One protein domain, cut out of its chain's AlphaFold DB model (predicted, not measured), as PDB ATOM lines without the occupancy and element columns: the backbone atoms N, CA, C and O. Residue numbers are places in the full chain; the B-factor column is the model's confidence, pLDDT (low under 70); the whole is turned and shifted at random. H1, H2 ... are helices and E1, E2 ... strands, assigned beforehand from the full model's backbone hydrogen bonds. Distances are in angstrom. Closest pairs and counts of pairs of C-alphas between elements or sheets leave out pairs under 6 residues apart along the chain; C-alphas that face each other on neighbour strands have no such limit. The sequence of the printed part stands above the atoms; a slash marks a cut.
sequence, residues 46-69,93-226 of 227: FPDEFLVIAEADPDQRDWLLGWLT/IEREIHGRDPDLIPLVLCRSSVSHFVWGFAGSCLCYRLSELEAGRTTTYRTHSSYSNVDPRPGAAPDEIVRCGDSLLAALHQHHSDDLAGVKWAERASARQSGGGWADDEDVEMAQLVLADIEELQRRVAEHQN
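This is residues 46 to 69 and 93 to 226 of the 227 residues of an uncharacterized protein of Nonomuraea deserti (UniProt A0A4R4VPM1). A small, strongly twisted sheet of five strands has H2 over one face and the first part of the long helix H4 over the other. H4 runs on past the sheet and folds back through residues 191 to 200 into H5, making a long helical hairpin whose H5 stays off the sheet; H1 packs on H5 near its last residues. The printed part has 158 residues, with named elements in the order H1 E1 H2 E2 E3 H3 E4 E5 H4 H5. The sheet's order is E1 E2 E3 E4 E5, antiparallel throughout, and the class is mixed, helices and strands. The whole is compact, with a radius of gyration of the C-alphas of 16.2 A and spans of 55 by 38 by 24 A.

H1 is residues 48 to 55, with C-alpha 48 at (8.916, 49.970, -23.459). E1 is residues 66 to 68, and after the cut H2 is residues 93 to 100. E2 is residues 104 to 110, 16.0 A long, and E3 residues 124 to 129, 15.3 A. H3 is residues 130 to 134, E4 residues 140 to 144 and E5 residues 161 to 165. H4, residues 168 to 190, is 32.5 A long and starts at C-alpha 168 (11.254, 39.789, -21.732). H5, residues 201 to 224, is 35.2 A long and ends at C-alpha 224 (13.088, 55.337, -19.288).

E1 and E5 are the sheet's edge strands. Within hydrogen-bond range across the neighbour strands are N 67 and O 109 of E1 and E2, 3.0 A, N 126 and O 108 of E3 and E2, 2.8 A, N 127 and O 141 of E3 and E4, 2.8 A, and N 162 and O 142 of E5 and E4, 2.8 A. E2 and E3 form a hairpin, as do E4 and E5. H2 and H4 lie on opposite faces, three layers with the sheet between helices. H4 is over E4 at a height over the sheet of 5.1 A; the C-alphas of Thr 140 and Leu 168, their closest, are 5.7 A apart. H2 has a height over the sheet of 8.4 A; its closest C-alphas to E2 are Glu 94 and Pro 106, 6.2 A. H3 only grazes the sheet with residues 130 to 133. H4 and H5, a helical hairpin, touch at a shallow tilt of 16 degrees, opposite ways, closest at the C-alphas of Leu 180 and Ala 207, 5.4 A. H1 touches H5 at a steep tilt of 55 degrees, with residues 217 to 224 of H5 alone; the closest C-alphas are Glu 49 and Val 221, 5.7 A. In the five helices every O i to N i+4 pair is within hydrogen-bond range.

The C-alphas of Ala 135 and Ser 194, the two farthest apart, are 55.4 A apart. Residues 70 to 92 are not printed, and C-alphas 69 and 93 are 7.5 A apart across the cut. The links E2 to E3 and E4 to E5 are long. The mean pLDDT of the printed part is 84.2; 29 residues are under 70, among them 58 to 69, 152 to 156 and 192 to 197.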
ATOM      1  N   PHE A  46       2.605  47.618 -26.830       94.44
ATOM      2  CA  PHE A  46       3.811  46.859 -26.512       94.44
ATOM      3  C   PHE A  46       4.577  47.577 -25.396       94.44
ATOM      4  O   PHE A  46       4.523  48.807 -25.336       94.44
ATOM      5  N   PRO A  47       5.284  46.838 -24.526       94.19
ATOM      6  CA  PRO A  47       6.026  47.446 -23.431       94.19
ATOM      7  C   PRO A  47       7.276  48.182 -23.908       94.19
ATOM      8  O   PRO A  47       7.883  47.794 -24.906       94.19
ATOM      9  N   ASP A  48       7.718  49.178 -23.143       92.81
ATOM     10  CA  ASP A  48       8.916  49.970 -23.459       92.81
ATOM     11  C   ASP A  48      10.165  49.097 -23.607       92.81
ATOM     12  O   ASP A  48      10.981  49.334 -24.496       92.81
ATOM     13  N   GLU A  49      10.280  48.020 -22.814       92.50
ATOM     14  CA  GLU A  49      11.397  47.074 -22.928       92.50
ATOM     15  C   GLU A  49      11.525  46.488 -24.338       92.50
ATOM     16  O   GLU A  49      12.633  46.317 -24.842       92.50
ATOM     17  N   PHE A  50      10.399  46.248 -25.015       92.31
ATOM     18  CA  PHE A  50      10.403  45.756 -26.383       92.31
ATOM     19  C   PHE A  50      10.976  46.802 -27.344       92.31
ATOM     20  O   PHE A  50      11.758  46.469 -28.230       92.31
ATOM     21  N   LEU A  51      10.633  48.076 -27.168       90.38
ATOM     22  CA  LEU A  51      11.133  49.137 -28.038       90.38
ATOM     23  C   LEU A  51      12.599  49.465 -27.773       90.38
ATOM     24  O   LEU A  51      13.342  49.638 -28.734       90.38
ATOM     25  N   VAL A  52      13.049  49.450 -26.517       90.38
ATOM     26  CA  VAL A  52      14.473  49.608 -26.177       90.38
ATOM     27  C   VAL A  52      15.321  48.517 -26.837       90.38
ATOM     28  O   VAL A  52      16.391  48.814 -27.378       90.38
ATOM     29  N   ILE A  53      14.830  47.271 -26.853       87.88
ATOM     30  CA  ILE A  53      15.475  46.178 -27.591       87.88
ATOM     31  C   ILE A  53      15.457  46.472 -29.097       87.88
ATOM     32  O   ILE A  53      16.501  46.400 -29.738       87.88
ATOM     33  N   ALA A  54      14.303  46.833 -29.668       86.38
ATOM     34  CA  ALA A  54      14.175  47.100 -31.103       86.38
ATOM     35  C   ALA A  54      15.086  48.247 -31.583       86.38
ATOM     36  O   ALA A  54      15.657  48.182 -32.670       86.38
ATOM     37  N   GLU A  55      15.257  49.289 -30.768       85.94
ATOM     38  CA  GLU A  55      16.151  50.418 -31.037       85.94
ATOM     39  C   GLU A  55      17.628  50.045 -31.009       85.94
ATOM     40  O   GLU A  55      18.430  50.685 -31.690       85.94
ATOM     41  N   ALA A  56      17.997  49.025 -30.232       81.88
ATOM     42  CA  ALA A  56      19.364  48.526 -30.164       81.88
ATOM     43  C   ALA A  56      19.802  47.776 -31.439       81.88
ATOM     44  O   ALA A  56      20.928  47.279 -31.474       81.88
ATOM     45  N   ASP A  57      18.923  47.728 -32.448       76.38
ATOM     46  CA  ASP A  57      19.037  47.021 -33.722       76.38
ATOM     47  C   ASP A  57      19.493  45.568 -33.534       76.38
ATOM     48  O   ASP A  57      20.656  45.228 -33.769       76.38
ATOM     49  N   PRO A  58      18.577  44.692 -33.090       69.25
ATOM     50  CA  PRO A  58      18.889  43.294 -32.840       69.25
ATOM     51  C   PRO A  58      19.459  42.561 -34.072       69.25
ATOM     52  O   PRO A  58      20.237  41.629 -33.902       69.25
ATOM     53  N   ASP A  59      19.151  43.009 -35.300       67.25
ATOM     54  CA  ASP A  59      19.697  42.444 -36.548       67.25
ATOM     55  C   ASP A  59      21.198  42.756 -36.738       67.25
ATOM     56  O   ASP A  59      21.873  42.080 -37.512       67.25
ATOM     57  N   GLN A  60      21.733  43.788 -36.074       65.94
ATOM     58  CA  GLN A  60      23.174  44.096 -36.054       65.94
ATOM     59  C   GLN A  60      23.901  43.466 -34.864       65.94
ATOM     60  O   GLN A  60      25.129  43.536 -34.776       65.94
ATOM     61  N   ARG A  61      23.156  42.855 -33.942       67.44
ATOM     62  CA  ARG A  61      23.678  42.167 -32.765       67.44
ATOM     63  C   ARG A  61      23.613  40.665 -33.015       67.44
ATOM     64  O   ARG A  61      22.806  39.967 -32.407       67.44
ATOM     65  N   ASP A  62      24.505  40.176 -33.882       55.25
ATOM     66  CA  ASP A  62      24.670  38.746 -34.231       55.25
ATOM     67  C   ASP A  62      24.805  37.818 -32.998       55.25
ATOM     68  O   ASP A  62      24.636  36.604 -33.104       55.25
ATOM     69  N   TRP A  63      25.101  38.383 -31.822       57.66
ATOM     70  CA  TRP A  63      25.329  37.690 -30.557       57.66
ATOM     71  C   TRP A  63      24.102  37.609 -29.631       57.66
ATOM     72  O   TRP A  63      24.169  36.919 -28.618       57.66
ATOM     73  N   LEU A  64      22.949  38.225 -29.934       60.94
ATOM     74  CA  LEU A  64      21.699  37.821 -29.267       60.94
ATOM     75  C   LEU A  64      21.411  36.397 -29.754       60.94
ATOM     76  O   LEU A  64      20.848  36.249 -30.830       60.94
ATOM     77  N   LEU A  65      21.889  35.373 -29.024       54.34
ATOM     78  CA  LEU A  65      21.898  33.943 -29.394       54.34
ATOM     79  C   LEU A  65      20.489  33.386 -29.623       54.34
ATOM     80  O   LEU A  65      19.953  32.565 -28.878       54.34
ATOM     81  N   GLY A  66      19.873  33.835 -30.696       57.38
ATOM     82  CA  GLY A  66      18.514  33.542 -31.029       57.38
ATOM     83  C   GLY A  66      18.146  34.078 -32.396       57.38
ATOM     84  O   GLY A  66      18.740  35.013 -32.921       57.38
ATOM     85  N   TRP A  67      17.153  33.444 -33.005       64.69
ATOM     86  CA  TRP A  67      16.545  33.991 -34.208       64.69
ATOM     87  C   TRP A  67      15.376  34.866 -33.802       64.69
ATOM     88  O   TRP A  67      14.378  34.390 -33.257       64.69
ATOM     89  N   LEU A  68      15.521  36.157 -34.062       64.56
ATOM     90  CA  LEU A  68      14.433  37.109 -33.943       64.56
ATOM     91  C   LEU A  68      13.340  36.732 -34.934       64.56
ATOM     92  O   LEU A  68      13.596  36.432 -36.103       64.56
ATOM     93  N   THR A  69      12.104  36.755 -34.466       64.69
ATOM     94  CA  THR A  69      10.950  36.560 -35.338       64.69
ATOM     95  C   THR A  69      10.741  37.814 -36.187       64.69
ATOM     96  O   THR A  69      10.948  38.943 -35.758       64.69
ATOM     97  N   ILE A  93       8.443  29.609 -38.241       80.44
ATOM     98  CA  ILE A  93       8.304  29.653 -36.772       80.44
ATOM     99  C   ILE A  93       7.086  30.476 -36.338       80.44
ATOM    100  O   ILE A  93       6.332  30.065 -35.461       80.44
ATOM    101  N   GLU A  94       6.876  31.647 -36.943       84.94
ATOM    102  CA  GLU A  94       5.741  32.511 -36.605       84.94
ATOM    103  C   GLU A  94       4.426  31.862 -37.008       84.94
ATOM    104  O   GLU A  94       3.453  31.944 -36.266       84.94
ATOM    105  N   ARG A  95       4.410  31.173 -38.155       87.12
ATOM    106  CA  ARG A  95       3.248  30.409 -38.611       87.12
ATOM    107  C   ARG A  95       2.925  29.253 -37.676       87.12
ATOM    108  O   ARG A  95       1.756  29.049 -37.371       87.12
ATOM    109  N   GLU A  96       3.942  28.503 -37.251       88.69
ATOM    110  CA  GLU A  96       3.791  27.403 -36.297       88.69
ATOM    111  C   GLU A  96       3.176  27.915 -34.992       88.69
ATOM    112  O   GLU A  96       2.129  27.430 -34.570       88.69
ATOM    113  N   ILE A  97       3.789  28.936 -34.390       89.62
ATOM    114  CA  ILE A  97       3.363  29.467 -33.094       89.62
ATOM    115  C   ILE A  97       1.979  30.108 -33.193       89.62
ATOM    116  O   ILE A  97       1.134  29.853 -32.340       89.62
ATOM    117  N   HIS A  98       1.711  30.879 -34.250       88.81
ATOM    118  CA  HIS A  98       0.394  31.469 -34.483       88.81
ATOM    119  C   HIS A  98      -0.691  30.407 -34.715       88.81
ATOM    120  O   HIS A  98      -1.810  30.558 -34.237       88.81
ATOM    121  N   GLY A  99      -0.371  29.328 -35.438       90.12
ATOM    122  CA  GLY A  99      -1.288  28.209 -35.659       90.12
ATOM    123  C   GLY A  99      -1.570  27.401 -34.390       90.12
ATOM    124  O   GLY A  99      -2.673  26.879 -34.243       90.12
ATOM    125  N   ARG A 100      -0.597  27.321 -33.473       90.81
ATOM    126  CA  ARG A 100      -0.748  26.699 -32.150       90.81
ATOM    127  C   ARG A 100      -1.610  27.551 -31.223       90.81
ATOM    128  O   ARG A 100      -2.516  27.029 -30.581       90.81
ATOM    129  N   ASP A 101      -1.323  28.846 -31.149       93.00
ATOM    130  CA  ASP A 101      -2.068  29.798 -30.333       93.00
ATOM    131  C   ASP A 101      -2.085  31.190 -30.999       93.00
ATOM    132  O   ASP A 101      -1.076  31.907 -30.977       93.00
ATOM    133  N   PRO A 102      -3.235  31.615 -31.560       92.56
ATOM    134  CA  PRO A 102      -3.388  32.931 -32.168       92.56
ATOM    135  C   PRO A 102      -3.218  34.097 -31.192       92.56
ATOM    136  O   PRO A 102      -3.092  35.230 -31.651       92.56
ATOM    137  N   ASP A 103      -3.200  33.867 -29.881       95.00
ATOM    138  CA  ASP A 103      -2.930  34.896 -28.880       95.00
ATOM    139  C   ASP A 103      -1.425  35.183 -28.738       95.00
ATOM    140  O   ASP A 103      -1.029  36.300 -28.402       95.00
ATOM    141  N   LEU A 104      -0.557  34.223 -29.082       94.56
ATOM    142  CA  LEU A 104       0.892  34.392 -28.969       94.56
ATOM    143  C   LEU A 104       1.452  35.351 -30.025       94.56
ATOM    144  O   LEU A 104       1.083  35.327 -31.204       94.56
ATOM    145  N   ILE A 105       2.390  36.186 -29.590       93.12
ATOM    146  CA  ILE A 105       3.252  37.006 -30.436       93.12
ATOM    147  C   ILE A 105       4.677  36.484 -30.239       93.12
ATOM    148  O   ILE A 105       5.259  36.740 -29.183       93.12
ATOM    149  N   PRO A 106       5.243  35.744 -31.202       92.06
ATOM    150  CA  PRO A 106       6.600  35.231 -31.089       92.06
ATOM    151  C   PRO A 106       7.604  36.376 -31.200       92.06
ATOM    152  O   PRO A 106       7.420  37.272 -32.025       92.06
ATOM    153  N   LEU A 107       8.663  36.340 -30.390       90.25
ATOM    154  CA  LEU A 107       9.669  37.402 -30.287       90.25
ATOM    155  C   LEU A 107      11.075  36.858 -30.564       90.25
ATOM    156  O   LEU A 107      11.768  37.338 -31.455       90.25
ATOM    157  N   VAL A 108      11.515  35.843 -29.817       88.25
ATOM    158  CA  VAL A 108      12.909  35.370 -29.877       88.25
ATOM    159  C   VAL A 108      12.941  33.854 -29.813       88.25
ATOM    160  O   VAL A 108      12.468  33.282 -28.839       88.25
ATOM    161  N   LEU A 109      13.497  33.182 -30.820       87.50
ATOM    162  CA  LEU A 109      13.856  31.766 -30.718       87.50
ATOM    163  C   LEU A 109      15.205  31.641 -30.012       87.50
ATOM    164  O   LEU A 109      16.219  31.952 -30.618       87.50
ATOM    165  N   CYS A 110      15.227  31.156 -28.777       87.62
ATOM    166  CA  CYS A 110      16.442  30.964 -27.988       87.62
ATOM    167  C   CYS A 110      17.309  29.816 -28.534       87.62
ATOM    168  O   CYS A 110      16.801  28.722 -28.811       87.62
ATOM    169  N   ARG A 111      18.625  30.028 -28.643       83.31
ATOM    170  CA  ARG A 111      19.621  29.017 -29.035       83.31
ATOM    171  C   ARG A 111      20.662  28.859 -27.931       83.31
ATOM    172  O   ARG A 111      20.882  29.772 -27.149       83.31
ATOM    173  N   SER A 112      21.300  27.696 -27.867       80.81
ATOM    174  CA  SER A 112      22.495  27.543 -27.035       80.81
ATOM    175  C   SER A 112      23.733  27.935 -27.833       80.81
ATOM    176  O   SER A 112      23.771  27.697 -29.046       80.81
ATOM    177  N   SER A 113      24.740  28.485 -27.151       75.44
ATOM    178  CA  SER A 113      26.067  28.719 -27.736       75.44
ATOM    179  C   SER A 113      26.754  27.413 -28.138       75.44
ATOM    180  O   SER A 113      27.514  27.385 -29.099       75.44
ATOM    181  N   VAL A 114      26.440  26.303 -27.461       72.19
ATOM    182  CA  VAL A 114      27.054  24.998 -27.733       72.19
ATOM    183  C   VAL A 114      26.060  24.087 -28.446       72.19
ATOM    184  O   VAL A 114      25.034  23.699 -27.892       72.19
ATOM    185  N   SER A 115      26.392  23.684 -29.674       64.75
ATOM    186  CA  SER A 115      25.512  22.944 -30.599       64.75
ATOM    187  C   SER A 115      25.000  21.584 -30.095       64.75
ATOM    188  O   SER A 115      24.057  21.041 -30.668       64.75
ATOM    189  N   HIS A 116      25.600  21.031 -29.039       64.69
ATOM    190  CA  HIS A 116      25.301  19.695 -28.516       64.69
ATOM    191  C   HIS A 116      24.596  19.687 -27.154       64.69
ATOM    192  O   HIS A 116      24.246  18.612 -26.664       64.69
ATOM    193  N   PHE A 117      24.369  20.853 -26.544       67.19
ATOM    194  CA  PHE A 117      23.746  20.951 -25.227       67.19
ATOM    195  C   PHE A 117      22.561  21.919 -25.231       67.19
ATOM    196  O   PHE A 117      22.529  22.906 -25.957       67.19
ATOM    197  N   VAL A 118      21.560  21.612 -24.406       76.56
ATOM    198  CA  VAL A 118      20.338  22.411 -24.277       76.56
ATOM    199  C   VAL A 118      20.368  23.125 -22.935       76.56
ATOM    200  O   VAL A 118      19.957  22.569 -21.914       76.56
ATOM    201  N   TRP A 119      20.863  24.360 -22.934       80.75
ATOM    202  CA  TRP A 119      20.916  25.206 -21.742       80.75
ATOM    203  C   TRP A 119      19.843  26.293 -21.758       80.75
ATOM    204  O   TRP A 119      19.381  26.739 -22.811       80.75
ATOM    205  N   GLY A 120      19.399  26.695 -20.565       84.12
ATOM    206  CA  GLY A 120      18.353  27.702 -20.399       84.12
ATOM    207  C   GLY A 120      17.093  27.366 -21.197       84.12
ATOM    208  O   GLY A 120      16.469  26.317 -20.994       84.12
ATOM    209  N   PHE A 121      16.714  28.275 -22.096       87.56
ATOM    210  CA  PHE A 121      15.524  28.176 -22.939       87.56
ATOM    211  C   PHE A 121      15.830  27.726 -24.371       87.56
ATOM    212  O   PHE A 121      14.963  27.863 -25.232       87.56
ATOM    213  N   ALA A 122      17.024  27.185 -24.637       86.75
ATOM    214  CA  ALA A 122      17.409  26.725 -25.966       86.75
ATOM    215  C   ALA A 122      16.325  25.832 -26.604       86.75
ATOM    216  O   ALA A 122      15.777  24.921 -25.981       86.75
ATOM    217  N   GLY A 123      15.981  26.163 -27.845       84.62
ATOM    218  CA  GLY A 123      14.923  25.540 -28.632       84.62
ATOM    219  C   GLY A 123      13.492  25.965 -28.301       84.62
ATOM    220  O   GLY A 123      12.534  25.446 -28.878       84.62
ATOM    221  N   SER A 124      13.326  26.939 -27.409       89.44
ATOM    222  CA  SER A 124      12.040  27.577 -27.133       89.44
ATOM    223  C   SER A 124      11.971  28.962 -27.767       89.44
ATOM    224  O   SER A 124      12.965  29.683 -27.826       89.44
ATOM    225  N   CYS A 125      10.782  29.360 -28.207       91.00
ATOM    226  CA  CYS A 125      10.491  30.726 -28.606       91.00
ATOM    227  C   CYS A 125       9.851  31.494 -27.448       91.00
ATOM    228  O   CYS A 125       8.809  31.082 -26.931       91.00
ATOM    229  N   LEU A 126      10.469  32.607 -27.053       93.44
ATOM    230  CA  LEU A 126       9.894  33.594 -26.150       93.44
ATOM    231  C   LEU A 126       8.810  34.389 -26.872       93.44
ATOM    232  O   LEU A 126       9.007  34.842 -28.002       93.44
ATOM    233  N   CYS A 127       7.674  34.553 -26.206       95.12
ATOM    234  CA  CYS A 127       6.466  35.149 -26.750       95.12
ATOM    235  C   CYS A 127       5.812  36.095 -25.737       95.12
ATOM    236  O   CYS A 127       5.827  35.829 -24.533       95.12
ATOM    237  N   TYR A 128       5.138  37.130 -26.236       96.31
ATOM    238  CA  TYR A 128       4.049  37.777 -25.499       96.31
ATOM    239  C   TYR A 128       2.710  37.118 -25.835       96.31
ATOM    240  O   TYR A 128       2.612  36.339 -26.785       96.31
ATOM    241  N   ARG A 129       1.672  37.465 -25.072       96.50
ATOM    242  CA  ARG A 129       0.268  37.146 -25.362       96.50
ATOM    243  C   ARG A 129      -0.540  38.425 -25.541       96.50
ATOM    244  O   ARG A 129      -0.390  39.333 -24.725       96.50
ATOM    245  N   LEU A 130      -1.393  38.505 -26.566       96.19
ATOM    246  CA  LEU A 130      -2.225  39.695 -26.787       96.19
ATOM    247  C   LEU A 130      -3.158  39.938 -25.607       96.19
ATOM    248  O   LEU A 130      -3.237  41.073 -25.155       96.19
ATOM    249  N   SER A 131      -3.805  38.901 -25.070       97.06
ATOM    250  CA  SER A 131      -4.738  39.055 -23.947       97.06
ATOM    251  C   SER A 131      -4.066  39.598 -22.681       97.06
ATOM    252  O   SER A 131      -4.692  40.278 -21.870       97.06
ATOM    253  N   GLU A 132      -2.780  39.290 -22.486       97.88
ATOM    254  CA  GLU A 132      -1.992  39.816 -21.369       97.88
ATOM    255  C   GLU A 132      -1.608  41.276 -21.611       97.88
ATOM    256  O   GLU A 132      -1.811  42.107 -20.725       97.88
ATOM    257  N   LEU A 133      -1.149  41.604 -22.823       97.12
ATOM    258  CA  LEU A 133      -0.817  42.976 -23.217       97.12
ATOM    259  C   LEU A 133      -2.044  43.898 -23.197       97.12
ATOM    260  O   LEU A 133      -1.952  45.030 -22.730       97.12
ATOM    261  N   GLU A 134      -3.205  43.417 -23.644       97.06
ATOM    262  CA  GLU A 134      -4.484  44.136 -23.563       97.06
ATOM    263  C   GLU A 134      -4.836  44.476 -22.110       97.06
ATOM    264  O   GLU A 134      -5.318  45.568 -21.812       97.06
ATOM    265  N   ALA A 135      -4.520  43.571 -21.185       96.44
ATOM    266  CA  ALA A 135      -4.700  43.781 -19.758       96.44
ATOM    267  C   ALA A 135      -3.533  44.539 -19.086       96.44
ATOM    268  O   ALA A 135      -3.462  44.577 -17.854       96.44
ATOM    269  N   GLY A 136      -2.618  45.120 -19.870       95.00
ATOM    270  CA  GLY A 136      -1.480  45.904 -19.390       95.00
ATOM    271  C   GLY A 136      -0.380  45.082 -18.714       95.00
ATOM    272  O   GLY A 136       0.404  45.639 -17.948       95.00
ATOM    273  N   ARG A 137      -0.323  43.765 -18.946       96.25
ATOM    274  CA  ARG A 137       0.688  42.867 -18.374       96.25
ATOM    275  C   ARG A 137       1.747  42.506 -19.408       96.25
ATOM    276  O   ARG A 137       1.440  42.109 -20.526       96.25
ATOM    277  N   THR A 138       3.004  42.555 -18.990       95.19
ATOM    278  CA  THR A 138       4.200  42.247 -19.797       95.19
ATOM    279  C   THR A 138       4.655  40.797 -19.633       95.19
ATOM    280  O   THR A 138       5.832  40.458 -19.771       95.19
ATOM    281  N   THR A 139       3.716  39.910 -19.298       96.88
ATOM    282  CA  THR A 139       4.016  38.510 -19.027       96.88
ATOM    283  C   THR A 139       4.602  37.833 -20.263       96.88
ATOM    284  O   THR A 139       3.996  37.781 -21.333       96.88
ATOM    285  N   THR A 140       5.803  37.289 -20.088       96.50
ATOM    286  CA  THR A 140       6.543  36.557 -21.110       96.50
ATOM    287  C   THR A 140       6.282  35.066 -20.957       96.50
ATOM    288  O   THR A 140       6.339  34.508 -19.857       96.50
ATOM    289  N   TYR A 141       6.032  34.411 -22.082       96.44
ATOM    290  CA  TYR A 141       5.834  32.975 -22.193       96.44
ATOM    291  C   TYR A 141       6.930  32.367 -23.054       96.44
ATOM    292  O   TYR A 141       7.569  33.052 -23.848       96.44
ATOM    293  N   ARG A 142       7.117  31.059 -22.933       93.38
ATOM    294  CA  ARG A 142       7.893  30.260 -23.872       93.38
ATOM    295  C   ARG A 142       7.051  29.115 -24.399       93.38
ATOM    296  O   ARG A 142       6.253  28.540 -23.664       93.38
ATOM    297  N   THR A 143       7.290  28.756 -25.646       92.38
ATOM    298  CA  THR A 143       6.773  27.532 -26.264       92.38
ATOM    299  C   THR A 143       7.895  26.880 -27.047       92.38
ATOM    300  O   THR A 143       8.751  27.575 -27.595       92.38
ATOM    301  N   HIS A 144       7.910  25.553 -27.121       89.44
ATOM    302  CA  HIS A 144       8.869  24.869 -27.980       89.44
ATOM    303  C   HIS A 144       8.615  25.202 -29.464       89.44
ATOM    304  O   HIS A 144       7.478  25.473 -29.862       89.44
ATOM    305  N   SER A 145       9.683  25.229 -30.263       83.94
ATOM    306  CA  SER A 145       9.618  25.438 -31.711       83.94
ATOM    307  C   SER A 145      10.246  24.255 -32.427       83.94
ATOM    308  O   SER A 145      11.413  23.929 -32.183       83.94
ATOM    309  N   SER A 146       9.501  23.662 -33.362       81.12
ATOM    310  CA  SER A 146       9.986  22.533 -34.165       81.12
ATOM    311  C   SER A 146      11.201  22.890 -35.037       81.12
ATOM    312  O   SER A 146      11.996  22.024 -35.394       81.12
ATOM    313  N   TYR A 147      11.409  24.182 -35.314       73.75
ATOM    314  CA  TYR A 147      12.546  24.700 -36.087       73.75
ATOM    315  C   TYR A 147      13.846  24.816 -35.289       73.75
ATOM    316  O   TYR A 147      14.873  25.209 -35.841       73.75
ATOM    317  N   SER A 148      13.824  24.510 -33.993       71.69
ATOM    318  CA  SER A 148      15.020  24.601 -33.160       71.69
ATOM    319  C   SER A 148      16.056  23.509 -33.430       71.69
ATOM    320  O   SER A 148      17.208  23.682 -33.038       71.69
ATOM    321  N   ASN A 149      15.677  22.407 -34.096       69.44
ATOM    322  CA  ASN A 149      16.476  21.174 -34.214       69.44
ATOM    323  C   ASN A 149      16.951  20.614 -32.858       69.44
ATOM    324  O   ASN A 149      17.901  19.834 -32.804       69.44
ATOM    325  N   VAL A 150      16.311  21.030 -31.768       71.88
ATOM    326  CA  VAL A 150      16.610  20.619 -30.402       71.88
ATOM    327  C   VAL A 150      15.398  19.861 -29.896       71.88
ATOM    328  O   VAL A 150      14.292  20.385 -29.961       71.88
ATOM    329  N   ASP A 151      15.578  18.645 -29.388       70.06
ATOM    330  CA  ASP A 151      14.450  17.919 -28.810       70.06
ATOM    331  C   ASP A 151      13.923  18.645 -27.558       70.06
ATOM    332  O   ASP A 151      14.713  19.183 -26.768       70.06
ATOM    333  N   PRO A 152      12.596  18.648 -27.330       66.62
ATOM    334  CA  PRO A 152      12.032  19.132 -26.083       66.62
ATOM    335  C   PRO A 152      12.677  18.434 -24.885       66.62
ATOM    336  O   PRO A 152      13.088  17.270 -24.956       66.62
ATOM    337  N   ARG A 153      12.704  19.117 -23.735       67.31
ATOM    338  CA  ARG A 153      13.126  18.472 -22.485       67.31
ATOM    339  C   ARG A 153      12.285  17.205 -22.250       67.31
ATOM    340  O   ARG A 153      11.076  17.245 -22.483       67.31
ATOM    341  N   PRO A 154      12.876  16.104 -21.750       65.25
ATOM    342  CA  PRO A 154      12.128  14.885 -21.466       65.25
ATOM    343  C   PRO A 154      10.892  15.168 -20.602       65.25
ATOM    344  O   PRO A 154      11.009  15.722 -19.511       65.25
ATOM    345  N   GLY A 155       9.711  14.794 -21.102       67.69
ATOM    346  CA  GLY A 155       8.426  15.008 -20.424       67.69
ATOM    347  C   GLY A 155       7.724  16.338 -20.725       67.69
ATOM    348  O   GLY A 155       6.583  16.496 -20.300       67.69
ATOM    349  N   ALA A 156       8.345  17.259 -21.469       68.62
ATOM    350  CA  ALA A 156       7.669  18.454 -21.972       68.62
ATOM    351  C   ALA A 156       6.775  18.094 -23.165       68.62
ATOM    352  O   ALA A 156       7.196  17.367 -24.071       68.62
ATOM    353  N   ALA A 157       5.546  18.611 -23.186       74.81
ATOM    354  CA  ALA A 157       4.709  18.481 -24.372       74.81
ATOM    355  C   ALA A 157       5.233  19.439 -25.466       74.81
ATOM    356  O   ALA A 157       5.542  20.589 -25.152       74.81
ATOM    357  N   PRO A 158       5.310  19.023 -26.746       68.88
ATOM    358  CA  PRO A 158       5.798  19.884 -27.833       68.88
ATOM    359  C   PRO A 158       5.031  21.206 -27.982       68.88
ATOM    360  O   PRO A 158       5.589  22.199 -28.440       68.88
ATOM    361  N   ASP A 159       3.768  21.227 -27.552       79.75
ATOM    362  CA  ASP A 159       2.885  22.391 -27.626       79.75
ATOM    363  C   ASP A 159       2.682  23.082 -26.266       79.75
ATOM    364  O   ASP A 159       1.764  23.883 -26.100       79.75
ATOM    365  N   GLU A 160       3.510  22.762 -25.267       88.94
ATOM    366  CA  GLU A 160       3.410  23.373 -23.945       88.94
ATOM    367  C   GLU A 160       3.782  24.862 -23.989       88.94
ATOM    368  O   GLU A 160       4.879  25.242 -24.409       88.94
ATOM    369  N   ILE A 161       2.870  25.703 -23.496       94.19
ATOM    370  CA  ILE A 161       3.082  27.141 -23.313       94.19
ATOM    371  C   ILE A 161       3.338  27.391 -21.828       94.19
ATOM    372  O   ILE A 161       2.451  27.223 -20.991       94.19
ATOM    373  N   VAL A 162       4.555  27.814 -21.498       94.44
ATOM    374  CA  VAL A 162       5.023  27.976 -20.117       94.44
ATOM    375  C   VAL A 162       5.270  29.449 -19.822       94.44
ATOM    376  O   VAL A 162       5.963  30.125 -20.577       94.44
ATOM    377  N   ARG A 163       4.743  29.959 -18.706       95.69
ATOM    378  CA  ARG A 163       5.044  31.319 -18.230       95.69
ATOM    379  C   ARG A 163       6.499  31.406 -17.752       95.69
ATOM    380  O   ARG A 163       6.920  30.593 -16.933       95.69
ATOM    381  N   CYS A 164       7.237  32.409 -18.226       93.31
ATOM    382  CA  CYS A 164       8.636  32.666 -17.860       93.31
ATOM    383  C   CYS A 164       8.791  33.755 -16.791       93.31
ATOM    384  O   CYS A 164       9.761  33.733 -16.042       93.31
ATOM    385  N   GLY A 165       7.861  34.710 -16.728       94.19
ATOM    386  CA  GLY A 165       7.939  35.868 -15.835       94.19
ATOM    387  C   GLY A 165       7.237  37.081 -16.435       94.19
ATOM    388  O   GLY A 165       6.486  36.932 -17.395       94.19
ATOM    389  N   ASP A 166       7.495  38.267 -15.886       95.25
ATOM    390  CA  ASP A 166       6.825  39.523 -16.269       95.25
ATOM    391  C   ASP A 166       7.743  40.520 -16.998       95.25
ATOM    392  O   ASP A 166       7.440  41.705 -17.075       95.25
ATOM    393  N   SER A 167       8.869  40.048 -17.538       94.75
ATOM    394  CA  SER A 167       9.760  40.841 -18.392       94.75
ATOM    395  C   SER A 167      10.457  39.954 -19.416       94.75
ATOM    396  O   SER A 167      10.976  38.880 -19.081       94.75
ATOM    397  N   LEU A 168      10.504  40.431 -20.659       94.06
ATOM    398  CA  LEU A 168      11.254  39.789 -21.732       94.06
ATOM    399  C   LEU A 168      12.756  39.847 -21.459       94.06
ATOM    400  O   LEU A 168      13.440  38.835 -21.614       94.06
ATOM    401  N   LEU A 169      13.274  40.995 -21.016       93.94
ATOM    402  CA  LEU A 169      14.693  41.135 -20.681       93.94
ATOM    403  C   LEU A 169      15.101  40.243 -19.507       93.94
ATOM    404  O   LEU A 169      16.203  39.703 -19.516       93.94
ATOM    405  N   ALA A 170      14.230  40.042 -18.515       95.12
ATOM    406  CA  ALA A 170      14.492  39.094 -17.433       95.12
ATOM    407  C   ALA A 170      14.546  37.643 -17.946       95.12
ATOM    408  O   ALA A 170      15.428  36.878 -17.553       95.12
ATOM    409  N   ALA A 171      13.642  37.267 -18.858       94.25
ATOM    410  CA  ALA A 171      13.651  35.944 -19.482       94.25
ATOM    411  C   ALA A 171      14.908  35.720 -20.344       94.25
ATOM    412  O   ALA A 171      15.528  34.659 -20.260       94.25
ATOM    413  N   LEU A 172      15.318  36.721 -21.129       92.25
ATOM    414  CA  LEU A 172      16.569  36.684 -21.889       92.25
ATOM    415  C   LEU A 172      17.772  36.559 -20.948       92.25
ATOM    416  O   LEU A 172      18.577  35.646 -21.106       92.25
ATOM    417  N   HIS A 173      17.855  37.395 -19.914       94.00
ATOM    418  CA  HIS A 173      18.933  37.327 -18.930       94.00
ATOM    419  C   HIS A 173      19.041  35.936 -18.291       94.00
ATOM    420  O   HIS A 173      20.136  35.383 -18.201       94.00
ATOM    421  N   GLN A 174      17.916  35.333 -17.887       94.75
ATOM    422  CA  GLN A 174      17.898  33.973 -17.344       94.75
ATOM    423  C   GLN A 174      18.426  32.952 -18.357       94.75
ATOM    424  O   GLN A 174      19.283  32.138 -18.018       94.75
ATOM    425  N   HIS A 175      17.946  33.005 -19.602       92.12
ATOM    426  CA  HIS A 175      18.410  32.104 -20.653       92.12
ATOM    427  C   HIS A 175      19.923  32.191 -20.862       92.12
ATOM    428  O   HIS A 175      20.579  31.150 -20.897       92.12
ATOM    429  N   HIS A 176      20.460  33.403 -20.985       90.56
ATOM    430  CA  HIS A 176      21.878  33.623 -21.257       90.56
ATOM    431  C   HIS A 176      22.763  33.364 -20.032       90.56
ATOM    432  O   HIS A 176      23.887  32.896 -20.180       90.56
ATOM    433  N   SER A 177      22.243  33.562 -18.817       93.94
ATOM    434  CA  SER A 177      22.918  33.144 -17.582       93.94
ATOM    435  C   SER A 177      23.071  31.623 -17.512       93.94
ATOM    436  O   SER A 177      24.153  31.118 -17.202       93.94
ATOM    437  N   ASP A 178      22.002  30.887 -17.829       92.62
ATOM    438  CA  ASP A 178      22.029  29.424 -17.879       92.62
ATOM    439  C   ASP A 178      22.939  28.914 -19.006       92.62
ATOM    440  O   ASP A 178      23.662  27.936 -18.811       92.62
ATOM    441  N   ASP A 179      22.931  29.576 -20.167       88.81
ATOM    442  CA  ASP A 179      23.811  29.236 -21.288       88.81
ATOM    443  C   ASP A 179      25.286  29.458 -20.931       88.81
ATOM    444  O   ASP A 179      26.083  28.534 -21.065       88.81
ATOM    445  N   LEU A 180      25.643  30.604 -20.339       91.69
ATOM    446  CA  LEU A 180      27.000  30.881 -19.857       91.69
ATOM    447  C   LEU A 180      27.473  29.850 -18.820       91.69
ATOM    448  O   LEU A 180      28.629  29.416 -18.841       91.69
ATOM    449  N   ALA A 181      26.599  29.450 -17.891       92.25
ATOM    450  CA  ALA A 181      26.917  28.401 -16.925       92.25
ATOM    451  C   ALA A 181      27.185  27.056 -17.621       92.25
ATOM    452  O   ALA A 181      28.117  26.340 -17.240       92.25
ATOM    453  N   GLY A 182      26.405  26.744 -18.658       89.12
ATOM    454  CA  GLY A 182      26.571  25.572 -19.508       89.12
ATOM    455  C   GLY A 182      27.872  25.579 -20.313       89.12
ATOM    456  O   GLY A 182      28.603  24.588 -20.286       89.12
ATOM    457  N   VAL A 183      28.210  26.700 -20.955       88.50
ATOM    458  CA  VAL A 183      29.465  26.891 -21.704       88.50
ATOM    459  C   VAL A 183      30.670  26.709 -20.775       88.50
ATOM    460  O   VAL A 183      31.539  25.886 -21.046       88.50
ATOM    461  N   LYS A 184      30.677  27.364 -19.604       90.50
ATOM    462  CA  LYS A 184      31.737  27.198 -18.586       90.50
ATOM    463  C   LYS A 184      31.853  25.769 -18.067       90.50
ATOM    464  O   LYS A 184      32.924  25.325 -17.658       90.50
ATOM    465  N   TRP A 185      30.743  25.039 -17.993       89.25
ATOM    466  CA  TRP A 185      30.790  23.624 -17.641       89.25
ATOM    467  C   TRP A 185      31.430  22.795 -18.764       89.25
ATOM    468  O   TRP A 185      32.288  21.957 -18.477       89.25
ATOM    469  N   ALA A 186      31.056  23.055 -20.019       86.12
ATOM    470  CA  ALA A 186      31.570  22.358 -21.196       86.12
ATOM    471  C   ALA A 186      33.071  22.608 -21.414       86.12
ATOM    472  O   ALA A 186      33.814  21.659 -21.663       86.12
ATOM    473  N   GLU A 187      33.539  23.840 -21.229       87.19
ATOM    474  CA  GLU A 187      34.954  24.238 -21.296       87.19
ATOM    475  C   GLU A 187      35.791  23.459 -20.260       87.19
ATOM    476  O   GLU A 187      36.735  22.736 -20.597       87.19
ATOM    477  N   ARG A 188      35.343  23.420 -18.997       85.38
ATOM    478  CA  ARG A 188      35.989  22.610 -17.940       85.38
ATOM    479  C   ARG A 188      35.958  21.107 -18.206       85.38
ATOM    480  O   ARG A 188      36.878  20.392 -17.797       85.38
ATOM    481  N   ALA A 189      34.883  20.597 -18.804       83.12
ATOM    482  CA  ALA A 189      34.772  19.187 -19.168       83.12
ATOM    483  C   ALA A 189      35.733  18.831 -20.316       83.12
ATOM    484  O   ALA A 189      36.351  17.765 -20.295       83.12
ATOM    485  N   SER A 190      35.917  19.758 -21.255       78.62
ATOM    486  CA  SER A 190      36.814  19.649 -22.407       78.62
ATOM    487  C   SER A 190      38.281  19.587 -22.007       78.62
ATOM    488  O   SER A 190      39.015  18.736 -22.502       78.62
ATOM    489  N   ALA A 191      38.693  20.378 -21.012       71.00
ATOM    490  CA  ALA A 191      40.046  20.329 -20.449       71.00
ATOM    491  C   ALA A 191      40.435  18.949 -19.871       71.00
ATOM    492  O   ALA A 191      41.607  18.685 -19.600       71.00
ATOM    493  N   ARG A 192      39.458  18.054 -19.665       66.62
ATOM    494  CA  ARG A 192      39.650  16.696 -19.132       66.62
ATOM    495  C   ARG A 192      39.612  15.600 -20.205       66.62
ATOM    496  O   ARG A 192      39.826  14.439 -19.857       66.62
ATOM    497  N   GLN A 193      39.342  15.925 -21.471       62.81
ATOM    498  CA  GLN A 193      39.247  14.963 -22.575       62.81
ATOM    499  C   GLN A 193      40.287  15.260 -23.664       62.81
ATOM    500  O   GLN A 193      40.407  16.376 -24.156       62.81
ATOM    501  N   SER A 194      41.045  14.242 -24.081       53.47
ATOM    502  CA  SER A 194      41.961  14.349 -25.219       53.47
ATOM    503  C   SER A 194      41.190  14.164 -26.532       53.47
ATOM    504  O   SER A 194      41.006  13.030 -26.975       53.47
ATOM    505  N   GLY A 195      40.736  15.258 -27.144       55.69
ATOM    506  CA  GLY A 195      40.167  15.246 -28.498       55.69
ATOM    507  C   GLY A 195      39.015  16.227 -28.687       55.69
ATOM    508  O   GLY A 195      37.872  15.812 -28.578       55.69
ATOM    509  N   GLY A 196      39.335  17.485 -29.017       58.59
ATOM    510  CA  GLY A 196      38.370  18.531 -29.384       58.59
ATOM    511  C   GLY A 196      37.513  19.012 -28.211       58.59
ATOM    512  O   GLY A 196      36.747  18.243 -27.641       58.59
ATOM    513  N   GLY A 197      37.650  20.281 -27.827       64.75
ATOM    514  CA  GLY A 197      36.794  20.855 -26.795       64.75
ATOM    515  C   GLY A 197      35.364  21.058 -27.292       64.75
ATOM    516  O   GLY A 197      35.146  21.393 -28.450       64.75
ATOM    517  N   TRP A 198      34.398  20.825 -26.410       73.06
ATOM    518  CA  TRP A 198      32.978  21.123 -26.599       73.06
ATOM    519  C   TRP A 198      32.671  22.618 -26.486       73.06
ATOM    520  O   TRP A 198      31.624  23.047 -26.955       73.06
ATOM    521  N   ALA A 199      33.550  23.364 -25.824       79.44
ATOM    522  CA  ALA A 199      33.565  24.816 -25.764       79.44
ATOM    523  C   ALA A 199      35.002  25.284 -25.506       79.44
ATOM    524  O   ALA A 199      35.781  24.543 -24.885       79.44
ATOM    525  N   ASP A 200      35.331  26.489 -25.951       83.44
ATOM    526  CA  ASP A 200      36.608  27.152 -25.688       83.44
ATOM    527  C   ASP A 200      36.438  28.507 -24.974       83.44
ATOM    528  O   ASP A 200      35.343  28.880 -24.542       83.44
ATOM    529  N   ASP A 201      37.551  29.214 -24.770       86.44
ATOM    530  CA  ASP A 201      37.554  30.521 -24.110       86.44
ATOM    531  C   ASP A 201      36.775  31.575 -24.921       86.44
ATOM    532  O   ASP A 201      36.139  32.446 -24.326       86.44
ATOM    533  N   GLU A 202      36.765  31.477 -26.257       86.12
ATOM    534  CA  GLU A 202      36.037  32.401 -27.136       86.12
ATOM    535  C   GLU A 202      34.522  32.234 -26.950       86.12
ATOM    536  O   GLU A 202      33.804  33.229 -26.829       86.12
ATOM    537  N   ASP A 203      34.036  30.996 -26.804       85.19
ATOM    538  CA  ASP A 203      32.630  30.725 -26.478       85.19
ATOM    539  C   ASP A 203      32.222  31.343 -25.127       85.19
ATOM    540  O   ASP A 203      31.126  31.902 -24.986       85.19
ATOM    541  N   VAL A 204      33.092  31.250 -24.112       88.56
ATOM    542  CA  VAL A 204      32.841  31.832 -22.783       88.56
ATOM    543  C   VAL A 204      32.805  33.355 -22.861       88.56
ATOM    544  O   VAL A 204      31.883  33.964 -22.312       88.56
ATOM    545  N   GLU A 205      33.786  33.967 -23.525       89.25
ATOM    546  CA  GLU A 205      33.865  35.418 -23.709       89.25
ATOM    547  C   GLU A 205      32.638  35.944 -24.450       89.25
ATOM    548  O   GLU A 205      32.007  36.906 -24.004       89.25
ATOM    549  N   MET A 206      32.237  35.269 -25.528       85.88
ATOM    550  CA  MET A 206      31.051  35.622 -26.293       85.88
ATOM    551  C   MET A 206      29.805  35.559 -25.397       85.88
ATOM    552  O   MET A 206      29.092  36.554 -25.279       85.88
ATOM    553  N   ALA A 207      29.583  34.461 -24.664       87.56
ATOM    554  CA  ALA A 207      28.421  34.322 -23.780       87.56
ATOM    555  C   ALA A 207      28.388  35.386 -22.660       87.56
ATOM    556  O   ALA A 207      27.310  35.816 -22.239       87.56
ATOM    557  N   GLN A 208      29.552  35.850 -22.191       91.44
ATOM    558  CA  GLN A 208      29.652  36.964 -21.243       91.44
ATOM    559  C   GLN A 208      29.297  38.314 -21.873       91.44
ATOM    560  O   GLN A 208      28.601  39.100 -21.229       91.44
ATOM    561  N   LEU A 209      29.736  38.574 -23.108       89.19
ATOM    562  CA  LEU A 209      29.377  39.790 -23.844       89.19
ATOM    563  C   LEU A 209      27.861  39.885 -24.037       89.19
ATOM    564  O   LEU A 209      27.281  40.930 -23.747       89.19
ATOM    565  N   VAL A 210      27.208  38.776 -24.411       87.19
ATOM    566  CA  VAL A 210      25.743  38.743 -24.557       87.19
ATOM    567  C   VAL A 210      25.031  39.143 -23.275       87.19
ATOM    568  O   VAL A 210      24.087  39.933 -23.298       87.19
ATOM    569  N   LEU A 211      25.472  38.582 -22.150       90.81
ATOM    570  CA  LEU A 211      24.853  38.852 -20.863       90.81
ATOM    571  C   LEU A 211      25.034  40.321 -20.460       90.81
ATOM    572  O   LEU A 211      24.059  40.961 -20.074       90.81
ATOM    573  N   ALA A 212      26.241  40.868 -20.627       92.06
ATOM    574  CA  ALA A 212      26.540  42.267 -20.323       92.06
ATOM    575  C   ALA A 212      25.691  43.240 -21.158       92.06
ATOM    576  O   ALA A 212      25.211  44.256 -20.658       92.06
ATOM    577  N   ASP A 213      25.455  42.923 -22.428       89.69
ATOM    578  CA  ASP A 213      24.584  43.731 -23.268       89.69
ATOM    579  C   ASP A 213      23.096  43.636 -22.872       89.69
ATOM    580  O   ASP A 213      22.357  44.615 -22.990       89.69
ATOM    581  N   ILE A 214      22.623  42.483 -22.393       91.44
ATOM    582  CA  ILE A 214      21.258  42.371 -21.855       91.44
ATOM    583  C   ILE A 214      21.120  43.202 -20.580       91.44
ATOM    584  O   ILE A 214      20.117  43.898 -20.414       91.44
ATOM    585  N   GLU A 215      22.125  43.172 -19.706       94.38
ATOM    586  CA  GLU A 215      22.189  44.021 -18.513       94.38
ATOM    587  C   GLU A 215      22.178  45.513 -18.898       94.38
ATOM    588  O   GLU A 215      21.465  46.304 -18.279       94.38
ATOM    589  N   GLU A 216      22.880  45.908 -19.965       93.38
ATOM    590  CA  GLU A 216      22.813  47.270 -20.512       93.38
ATOM    591  C   GLU A 216      21.392  47.660 -20.931       93.38
ATOM    592  O   GLU A 216      20.898  48.732 -20.572       93.38
ATOM    593  N   LEU A 217      20.706  46.787 -21.669       92.31
ATOM    594  CA  LEU A 217      19.326  47.033 -22.088       92.31
ATOM    595  C   LEU A 217      18.390  47.152 -20.881       92.31
ATOM    596  O   LEU A 217      17.530  48.031 -20.868       92.31
ATOM    597  N   GLN A 218      18.581  46.332 -19.845       94.44
ATOM    598  CA  GLN A 218      17.826  46.440 -18.592       94.44
ATOM    599  C   GLN A 218      18.037  47.799 -17.916       94.44
ATOM    600  O   GLN A 218      17.063  48.407 -17.467       94.44
ATOM    601  N   ARG A 219      19.276  48.314 -17.886       94.88
ATOM    602  CA  ARG A 219      19.561  49.658 -17.353       94.88
ATOM    603  C   ARG A 219      18.849  50.746 -18.152       94.88
ATOM    604  O   ARG A 219      18.171  51.576 -17.555       94.88
ATOM    605  N   ARG A 220      18.913  50.690 -19.485       93.44
ATOM    606  CA  ARG A 220      18.222  51.647 -20.371       93.44
ATOM    607  C   ARG A 220      16.701  51.641 -20.192       93.44
ATOM    608  O   ARG A 220      16.071  52.685 -20.328       93.44
ATOM    609  N   VAL A 221      16.093  50.486 -19.914       92.12
ATOM    610  CA  VAL A 221      14.653  50.405 -19.607       92.12
ATOM    611  C   VAL A 221      14.346  51.044 -18.256       92.12
ATOM    612  O   VAL A 221      13.396  51.812 -18.152       92.12
ATOM    613  N   ALA A 222      15.157  50.764 -17.233       91.12
ATOM    614  CA  ALA A 222      14.973  51.354 -15.911       91.12
ATOM    615  C   ALA A 222      15.114  52.886 -15.932       91.12
ATOM    616  O   ALA A 222      14.397  53.573 -15.214       91.12
ATOM    617  N   GLU A 223      16.008  53.428 -16.761       89.75
ATOM    618  CA  GLU A 223      16.151  54.875 -16.967       89.75
ATOM    619  C   GLU A 223      14.882  55.480 -17.594       89.75
ATOM    620  O   GLU A 223      14.338  56.429 -17.038       89.75
ATOM    621  N   HIS A 224      14.328  54.867 -18.648       79.12
ATOM    622  CA  HIS A 224      13.088  55.337 -19.288       79.12
ATOM    623  C   HIS A 224      11.842  55.272 -18.396       79.12
ATOM    624  O   HIS A 224      10.907  56.032 -18.605       79.12
ATOM    625  N   GLN A 225      11.795  54.365 -17.418       76.00
ATOM    626  CA  GLN A 225      10.658  54.252 -16.496       76.00
ATOM    627  C   GLN A 225      10.669  55.307 -15.378       76.00
ATOM    628  O   GLN A 225       9.687  55.424 -14.645       76.00
ATOM    629  N   ASN A 226      11.779  56.036 -15.215       60.88
ATOM    630  CA  ASN A 226      11.943  57.069 -14.192       60.88
ATOM    631  C   ASN A 226      11.799  58.506 -14.735       60.88
ATOM    632  O   ASN A 226      11.820  59.438 -13.926       60.88
TER     633      ASN A 226